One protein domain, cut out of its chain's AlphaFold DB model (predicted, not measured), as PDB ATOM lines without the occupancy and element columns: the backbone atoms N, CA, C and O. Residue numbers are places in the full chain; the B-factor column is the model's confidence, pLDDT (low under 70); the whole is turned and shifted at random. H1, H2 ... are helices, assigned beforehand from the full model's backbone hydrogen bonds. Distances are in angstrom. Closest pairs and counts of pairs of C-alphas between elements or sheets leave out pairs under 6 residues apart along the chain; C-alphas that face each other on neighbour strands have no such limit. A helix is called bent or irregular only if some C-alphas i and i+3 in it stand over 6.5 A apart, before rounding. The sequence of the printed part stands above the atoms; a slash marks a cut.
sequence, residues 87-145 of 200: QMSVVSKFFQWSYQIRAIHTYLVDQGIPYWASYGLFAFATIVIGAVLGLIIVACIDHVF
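Overview. This is residues 87 to 145 of the 200 residues of the protein "Thioredoxin-related transmembrane protein 1-like" of Tropilaelaps mercedesae (UniProt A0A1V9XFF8). Two long helices, H1 and H2, make a narrow V: they meet near the turn that joins them, and from there their far ends spread apart with nothing between them. H2, the longer arm, runs along the longest axis, and the whole V is flat. Look for 59 printed residues with two named helices, H1 then H2, and no named strand; the class is all helix. The whole is only just extended, close to loose, with a radius of gyration of the C-alphas of 15.7 A and spans of 50 by 27 by 11 A.

Arrangement. Start at Gln 87 and follow H1, residues 87 to 110, to the tight link of 4 residues, after which H2, residues 115 to 144, runs the opposite way. The two form a helical hairpin, their lines at a shallow tilt of 32 degrees. They touch, with 4 pairs of C-alphas within 8 A; the closest are those of Val 109 and Tyr 115, 6.4 A apart. Look for the place where they touch in residues 105 to 109 of H1 and residues 115 to 118 of H2 alone. The centres are 17.6 A apart. In both H1 and H2 every O i to N i+4 pair is within hydrogen-bond range.

Along the chain. Find C-alpha 87 at (39.542, -29.707, -6.176); from there H1 runs 34.7 A to C-alpha 110 at (22.264, -59.771, -4.924). H2 begins at C-alpha 115 and runs 43.1 A to C-alpha 144 at (32.922, -17.815, 13.857). Neither helix is bent.

Size, cuts and confidence. The C-alphas farthest apart are those of Gly 112 and Phe 145, at 50.0 A; those of Gln 87 and Phe 145, the first and last printed, are 27.1 A apart. Residues 87 to 100 and 123 to 145 stand free. The printed part has no cut. Its mean pLDDT is 92.3, and no printed residue is under 70.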
ATOM      1  N   GLN A  87      40.965 -29.632  -5.856       90.19
ATOM      2  CA  GLN A  87      39.542 -29.707  -6.176       90.19
ATOM      3  C   GLN A  87      39.235 -30.956  -7.007       90.19
ATOM      4  O   GLN A  87      38.367 -31.743  -6.632       90.19
ATOM      5  N   MET A  88      39.988 -31.199  -8.085       90.75
ATOM      6  CA  MET A  88      39.779 -32.387  -8.918       90.75
ATOM      7  C   MET A  88      40.143 -33.692  -8.206       90.75
ATOM      8  O   MET A  88      39.563 -34.736  -8.510       90.75
ATOM      9  N   SER A  89      41.023 -33.650  -7.204       91.81
ATOM     10  CA  SER A  89      41.276 -34.803  -6.327       91.81
ATOM     11  C   SER A  89      40.068 -35.116  -5.433       91.81
ATOM     12  O   SER A  89      39.705 -36.285  -5.279       91.81
ATOM     13  N   VAL A  90      39.386 -34.092  -4.909       92.31
ATOM     14  CA  VAL A  90      38.124 -34.256  -4.165       92.31
ATOM     15  C   VAL A  90      37.023 -34.801  -5.076       92.31
ATOM     16  O   VAL A  90      36.362 -35.774  -4.711       92.31
ATOM     17  N   VAL A  91      36.870 -34.254  -6.288       92.06
ATOM     18  CA  VAL A  91      35.903 -34.763  -7.280       92.06
ATOM     19  C   VAL A  91      36.201 -36.221  -7.634       92.06
ATOM     20  O   VAL A  91      35.294 -37.050  -7.659       92.06
ATOM     21  N   SER A  92      37.472 -36.572  -7.838       92.25
ATOM     22  CA  SER A  92      37.899 -37.952  -8.087       92.25
ATOM     23  C   SER A  92      37.446 -38.901  -6.976       92.25
ATOM     24  O   SER A  92      36.861 -39.951  -7.252       92.25
ATOM     25  N   LYS A  93      37.651 -38.511  -5.711       93.00
ATOM     26  CA  LYS A  93      37.181 -39.293  -4.565       93.00
ATOM     27  C   LYS A  93      35.667 -39.389  -4.526       93.00
ATOM     28  O   LYS A  93      35.164 -40.493  -4.357       93.00
ATOM     29  N   PHE A  94      34.940 -38.299  -4.751       91.44
ATOM     30  CA  PHE A  94      33.478 -38.327  -4.829       91.44
ATOM     31  C   PHE A  94      32.968 -39.347  -5.860       91.44
ATOM     32  O   PHE A  94      32.066 -40.127  -5.560       91.44
ATOM     33  N   PHE A  95      33.584 -39.413  -7.043       89.81
ATOM     34  CA  PHE A  95      33.235 -40.409  -8.064       89.81
ATOM     35  C   PHE A  95      33.531 -41.846  -7.609       89.81
ATOM     36  O   PHE A  95      32.716 -42.737  -7.841       89.81
ATOM     37  N   GLN A  96      34.654 -42.076  -6.920       91.81
ATOM     38  CA  GLN A  96      34.960 -43.384  -6.327       91.81
ATOM     39  C   GLN A  96      33.920 -43.784  -5.271       91.81
ATOM     40  O   GLN A  96      33.433 -44.911  -5.298       91.81
ATOM     41  N   TRP A  97      33.531 -42.860  -4.390       91.38
ATOM     42  CA  TRP A  97      32.490 -43.092  -3.387       91.38
ATOM     43  C   TRP A  97      31.129 -43.373  -4.028       91.38
ATOM     44  O   TRP A  97      30.454 -44.318  -3.637       91.38
ATOM     45  N   SER A  98      30.749 -42.613  -5.057       90.12
ATOM     46  CA  SER A  98      29.524 -42.853  -5.831       90.12
ATOM     47  C   SER A  98      29.498 -44.266  -6.425       90.12
ATOM     48  O   SER A  98      28.517 -44.999  -6.277       90.12
ATOM     49  N   TYR A  99      30.616 -44.694  -7.018       90.56
ATOM     50  CA  TYR A  99      30.762 -46.053  -7.531       90.56
ATOM     51  C   TYR A  99      30.646 -47.108  -6.418       90.56
ATOM     52  O   TYR A  99      29.919 -48.086  -6.580       90.56
ATOM     53  N   GLN A 100      31.297 -46.898  -5.270       91.38
ATOM     54  CA  GLN A 100      31.214 -47.812  -4.124       91.38
ATOM     55  C   GLN A 100      29.795 -47.920  -3.564       91.38
ATOM     56  O   GLN A 100      29.338 -49.026  -3.299       91.38
ATOM     57  N   ILE A 101      29.067 -46.807  -3.437       91.00
ATOM     58  CA  ILE A 101      27.661 -46.799  -3.006       91.00
ATOM     59  C   ILE A 101      26.817 -47.658  -3.952       91.00
ATOM     60  O   ILE A 101      26.046 -48.508  -3.500       91.00
ATOM     61  N   ARG A 102      27.001 -47.497  -5.268       90.00
ATOM     62  CA  ARG A 102      26.324 -48.325  -6.274       90.00
ATOM     63  C   ARG A 102      26.711 -49.803  -6.157       90.00
ATOM     64  O   ARG A 102      25.836 -50.662  -6.272       90.00
ATOM     65  N   ALA A 103      27.988 -50.099  -5.939       91.06
ATOM     66  CA  ALA A 103      28.475 -51.465  -5.770       91.06
ATOM     67  C   ALA A 103      27.862 -52.124  -4.526       91.06
ATOM     68  O   ALA A 103      27.351 -53.234  -4.618       91.06
ATOM     69  N   ILE A 104      27.814 -51.405  -3.402       91.88
ATOM     70  CA  ILE A 104      27.182 -51.855  -2.157       91.88
ATOM     71  C   ILE A 104      25.686 -52.092  -2.375       91.88
ATOM     72  O   ILE A 104      25.195 -53.160  -2.037       91.88
ATOM     73  N   HIS A 105      24.964 -51.151  -2.994       91.56
ATOM     74  CA  HIS A 105      23.544 -51.335  -3.312       91.56
ATOM     75  C   HIS A 105      23.303 -52.609  -4.128       91.56
ATOM     76  O   HIS A 105      22.407 -53.385  -3.808       91.56
ATOM     77  N   THR A 106      24.094 -52.808  -5.184       91.19
ATOM     78  CA  THR A 106      23.979 -53.976  -6.070       91.19
ATOM     79  C   THR A 106      24.270 -55.256  -5.296       91.19
ATOM     80  O   THR A 106      23.459 -56.171  -5.313       91.19
ATOM     81  N   TYR A 107      25.342 -55.261  -4.502       93.25
ATOM     82  CA  TYR A 107      25.695 -56.381  -3.640       93.25
ATOM     83  C   TYR A 107      24.590 -56.724  -2.627       93.25
ATOM     84  O   TYR A 107      24.257 -57.893  -2.463       93.25
ATOM     85  N   LEU A 108      23.979 -55.732  -1.965       90.50
ATOM     86  CA  LEU A 108      22.869 -55.965  -1.030       90.50
ATOM     87  C   LEU A 108      21.664 -56.604  -1.728       90.50
ATOM     88  O   LEU A 108      21.039 -57.506  -1.172       90.50
ATOM     89  N   VAL A 109      21.348 -56.141  -2.938       92.38
ATOM     90  CA  VAL A 109      20.261 -56.707  -3.741       92.38
ATOM     91  C   VAL A 109      20.577 -58.143  -4.157       92.38
ATOM     92  O   VAL A 109      19.711 -59.009  -4.038       92.38
ATOM     93  N   ASP A 110      21.819 -58.424  -4.550       91.81
ATOM     94  CA  ASP A 110      22.264 -59.771  -4.924       91.81
ATOM     95  C   ASP A 110      22.220 -60.754  -3.738       91.81
ATOM     96  O   ASP A 110      21.968 -61.942  -3.926       91.81
ATOM     97  N   GLN A 111      22.385 -60.267  -2.501       91.19
ATOM     98  CA  GLN A 111      22.189 -61.051  -1.269       91.19
ATOM     99  C   GLN A 111      20.704 -61.312  -0.931       91.19
ATOM    100  O   GLN A 111      20.398 -61.899   0.107       91.19
ATOM    101  N   GLY A 112      19.769 -60.892  -1.790       91.44
ATOM    102  CA  GLY A 112      18.336 -61.156  -1.653       91.44
ATOM    103  C   GLY A 112      17.543 -60.054  -0.947       91.44
ATOM    104  O   GLY A 112      16.348 -60.235  -0.700       91.44
ATOM    105  N   ILE A 113      18.156 -58.907  -0.632       91.12
ATOM    106  CA  ILE A 113      17.430 -57.755  -0.081       91.12
ATOM    107  C   ILE A 113      16.623 -57.101  -1.213       91.12
ATOM    108  O   ILE A 113      17.191 -56.709  -2.232       91.12
ATOM    109  N   PRO A 114      15.302 -56.919  -1.064       92.25
ATOM    110  CA  PRO A 114      14.510 -56.281  -2.103       92.25
ATOM    111  C   PRO A 114      14.878 -54.795  -2.247       92.25
ATOM    112  O   PRO A 114      15.219 -54.124  -1.271       92.25
ATOM    113  N   TYR A 115      14.752 -54.252  -3.463       90.38
ATOM    114  CA  TYR A 115      15.181 -52.885  -3.807       90.38
ATOM    115  C   TYR A 115      14.692 -51.805  -2.828       90.38
ATOM    116  O   TYR A 115      15.459 -50.931  -2.432       90.38
ATOM    117  N   TRP A 116      13.434 -51.886  -2.382       92.38
ATOM    118  CA  TRP A 116      12.841 -50.914  -1.455       92.38
ATOM    119  C   TRP A 116      13.545 -50.874  -0.093       92.38
ATOM    120  O   TRP A 116      13.731 -49.796   0.467       92.38
ATOM    121  N   ALA A 117      13.988 -52.024   0.419       91.31
ATOM    122  CA  ALA A 117      14.706 -52.104   1.685       91.31
ATOM    123  C   ALA A 117      16.131 -51.540   1.560       91.31
ATOM    124  O   ALA A 117      16.583 -50.810   2.443       91.31
ATOM    125  N   SER A 118      16.804 -51.801   0.433       92.94
ATOM    126  CA  SER A 118      18.109 -51.203   0.124       92.94
ATOM    127  C   SER A 118      18.018 -49.671   0.081       92.94
ATOM    128  O   SER A 118      18.758 -48.983   0.788       92.94
ATOM    129  N   TYR A 119      17.043 -49.115  -0.647       92.88
ATOM    130  CA  TYR A 119      16.815 -47.665  -0.677       92.88
ATOM    131  C   TYR A 119      16.455 -47.085   0.696       92.88
ATOM    132  O   TYR A 119      16.932 -46.003   1.031       92.88
ATOM    133  N   GLY A 120      15.672 -47.804   1.508       94.06
ATOM    134  CA  GLY A 120      15.358 -47.400   2.880       94.06
ATOM    135  C   GLY A 120      16.607 -47.249   3.757       94.06
ATOM    136  O   GLY A 120      16.755 -46.241   4.450       94.06
ATOM    137  N   LEU A 121      17.546 -48.197   3.672       91.69
ATOM    138  CA  LEU A 121      18.822 -48.135   4.393       91.69
ATOM    139  C   LEU A 121      19.675 -46.933   3.951       91.69
ATOM    140  O   LEU A 121      20.194 -46.200   4.795       91.69
ATOM    141  N   PHE A 122      19.792 -46.697   2.641       92.31
ATOM    142  CA  PHE A 122      20.535 -45.547   2.112       92.31
ATOM    143  C   PHE A 122      19.896 -44.207   2.485       92.31
ATOM    144  O   PHE A 122      20.614 -43.254   2.803       92.31
ATOM    145  N   ALA A 123      18.564 -44.128   2.476       93.94
ATOM    146  CA  ALA A 123      17.841 -42.937   2.902       93.94
ATOM    147  C   ALA A 123      18.120 -42.634   4.379       93.94
ATOM    148  O   ALA A 123      18.483 -41.507   4.714       93.94
ATOM    149  N   PHE A 124      18.053 -43.649   5.246       95.94
ATOM    150  CA  PHE A 124      18.387 -43.501   6.661       95.94
ATOM    151  C   PHE A 124      19.834 -43.028   6.869       95.94
ATOM    152  O   PHE A 124      20.063 -42.040   7.567       95.94
ATOM    153  N   ALA A 125      20.807 -43.666   6.209       93.50
ATOM    154  CA  ALA A 125      22.212 -43.264   6.298       93.50
ATOM    155  C   ALA A 125      22.429 -41.810   5.838       93.50
ATOM    156  O   ALA A 125      23.150 -41.052   6.487       93.50
ATOM    157  N   THR A 126      21.763 -41.397   4.757       93.62
ATOM    158  CA  THR A 126      21.857 -40.033   4.215       93.62
ATOM    159  C   THR A 126      21.266 -38.996   5.174       93.62
ATOM    160  O   THR A 126      21.860 -37.935   5.354       93.62
ATOM    161  N   ILE A 127      20.142 -39.307   5.833       97.31
ATOM    162  CA  ILE A 127      19.535 -38.442   6.858       97.31
ATOM    163  C   ILE A 127      20.490 -38.259   8.041       97.31
ATOM    164  O   ILE A 127      20.722 -37.128   8.464       97.31
ATOM    165  N   VAL A 128      21.079 -39.348   8.548       96.81
ATOM    166  CA  VAL A 128      22.026 -39.288   9.676       96.81
ATOM    167  C   VAL A 128      23.256 -38.450   9.313       96.81
ATOM    168  O   VAL A 128      23.629 -37.554  10.070       96.81
ATOM    169  N   ILE A 129      23.855 -38.684   8.141       95.44
ATOM    170  CA  ILE A 129      25.013 -37.912   7.664       95.44
ATOM    171  C   ILE A 129      24.645 -36.433   7.495       95.44
ATOM    172  O   ILE A 129      25.389 -35.564   7.945       95.44
ATOM    173  N   GLY A 130      23.494 -36.138   6.889       96.25
ATOM    174  CA  GLY A 130      23.011 -34.771   6.699       96.25
ATOM    175  C   GLY A 130      22.771 -34.040   8.020       96.25
ATOM    176  O   GLY A 130      23.178 -32.888   8.154       96.25
ATOM    177  N   ALA A 131      22.186 -34.713   9.015       97.06
ATOM    178  CA  ALA A 131      21.971 -34.148  10.345       97.06
ATOM    179  C   ALA A 131      23.301 -33.829  11.048       97.06
ATOM    180  O   ALA A 131      23.470 -32.727  11.565       97.06
ATOM    181  N   VAL A 132      24.269 -34.752  11.012       96.94
ATOM    182  CA  VAL A 132      25.604 -34.531  11.591       96.94
ATOM    183  C   VAL A 132      26.324 -33.377  10.890       96.94
ATOM    184  O   VAL A 132      26.842 -32.486  11.561       96.94
ATOM    185  N   LEU A 133      26.323 -33.342   9.554       95.56
ATOM    186  CA  LEU A 133      26.923 -32.245   8.788       95.56
ATOM    187  C   LEU A 133      26.238 -30.902   9.080       95.56
ATOM    188  O   LEU A 133      26.925 -29.895   9.233       95.56
ATOM    189  N   GLY A 134      24.910 -30.886   9.208       95.69
ATOM    190  CA  GLY A 134      24.146 -29.694   9.575       95.69
ATOM    191  C   GLY A 134      24.525 -29.159  10.956       95.69
ATOM    192  O   GLY A 134      24.799 -27.968  11.091       95.69
ATOM    193  N   LEU A 135      24.625 -30.036  11.961       95.31
ATOM    194  CA  LEU A 135      25.063 -29.653  13.308       95.31
ATOM    195  C   LEU A 135      26.501 -29.122  13.322       95.31
ATOM    196  O   LEU A 135      26.768 -28.137  14.003       95.31
ATOM    197  N   ILE A 136      27.410 -29.725  12.547       95.69
ATOM    198  CA  ILE A 136      28.787 -29.224  12.405       95.69
ATOM    199  C   ILE A 136      28.784 -27.811  11.814       95.69
ATOM    200  O   ILE A 136      29.483 -26.942  12.325       95.69
ATOM    201  N   ILE A 137      27.988 -27.557  10.769       94.62
ATOM    202  CA  ILE A 137      27.906 -26.229  10.144       94.62
ATOM    203  C   ILE A 137      27.368 -25.190  11.134       94.62
ATOM    204  O   ILE A 137      27.967 -24.125  11.255       94.62
ATOM    205  N   VAL A 138      26.286 -25.496  11.861       94.69
ATOM    206  CA  VAL A 138      25.733 -24.597  12.892       94.69
ATOM    207  C   VAL A 138      26.779 -24.312  13.969       94.69
ATOM    208  O   VAL A 138      27.060 -23.152  14.247       94.69
ATOM    209  N   ALA A 139      27.450 -25.346  14.482       90.56
ATOM    210  CA  ALA A 139      28.513 -25.182  15.469       90.56
ATOM    211  C   ALA A 139      29.682 -24.327  14.944       90.56
ATOM    212  O   ALA A 139      30.235 -23.513  15.683       90.56
ATOM    213  N   CYS A 140      30.060 -24.468  13.668       93.12
ATOM    214  CA  CYS A 140      31.064 -23.606  13.045       93.12
ATOM    215  C   CYS A 140      30.596 -22.148  12.949       93.12
ATOM    216  O   CYS A 140      31.398 -21.248  13.185       93.12
ATOM    217  N   ILE A 141      29.325 -21.903  12.617       91.19
ATOM    218  CA  ILE A 141      28.754 -20.549  12.556       91.19
ATOM    219  C   ILE A 141      28.758 -19.914  13.944       91.19
ATOM    220  O   ILE A 141      29.236 -18.790  14.078       91.19
ATOM    221  N   ASP A 142      28.326 -20.649  14.968       87.69
ATOM    222  CA  ASP A 142      28.325 -20.177  16.356       87.69
ATOM    223  C   ASP A 142      29.749 -19.867  16.851       87.69
ATOM    224  O   ASP A 142      29.956 -18.948  17.645       87.69
ATOM    225  N   HIS A 143      30.754 -20.596  16.351       84.69
ATOM    226  CA  HIS A 143      32.159 -20.359  16.684       84.69
ATOM    227  C   HIS A 143      32.768 -19.152  15.950       84.69
ATOM    228  O   HIS A 143      33.599 -18.442  16.517       84.69
ATOM    229  N   VAL A 144      32.385 -18.912  14.690       91.12
ATOM    230  CA  VAL A 144      32.922 -17.815  13.857       91.12
ATOM    231  C   VAL A 144      32.190 -16.492  14.113       91.12
ATOM    232  O   VAL A 144      32.810 -15.428  14.059       91.12
ATOM    233  N   PHE A 145      30.899 -16.545  14.438       82.06
ATOM    234  CA  PHE A 145      30.070 -15.401  14.806       82.06
ATOM    235  C   PHE A 145      29.489 -15.607  16.211       82.06
ATOM    236  O   PHE A 145      28.293 -15.874  16.338       82.06
TER     237      PHE A 145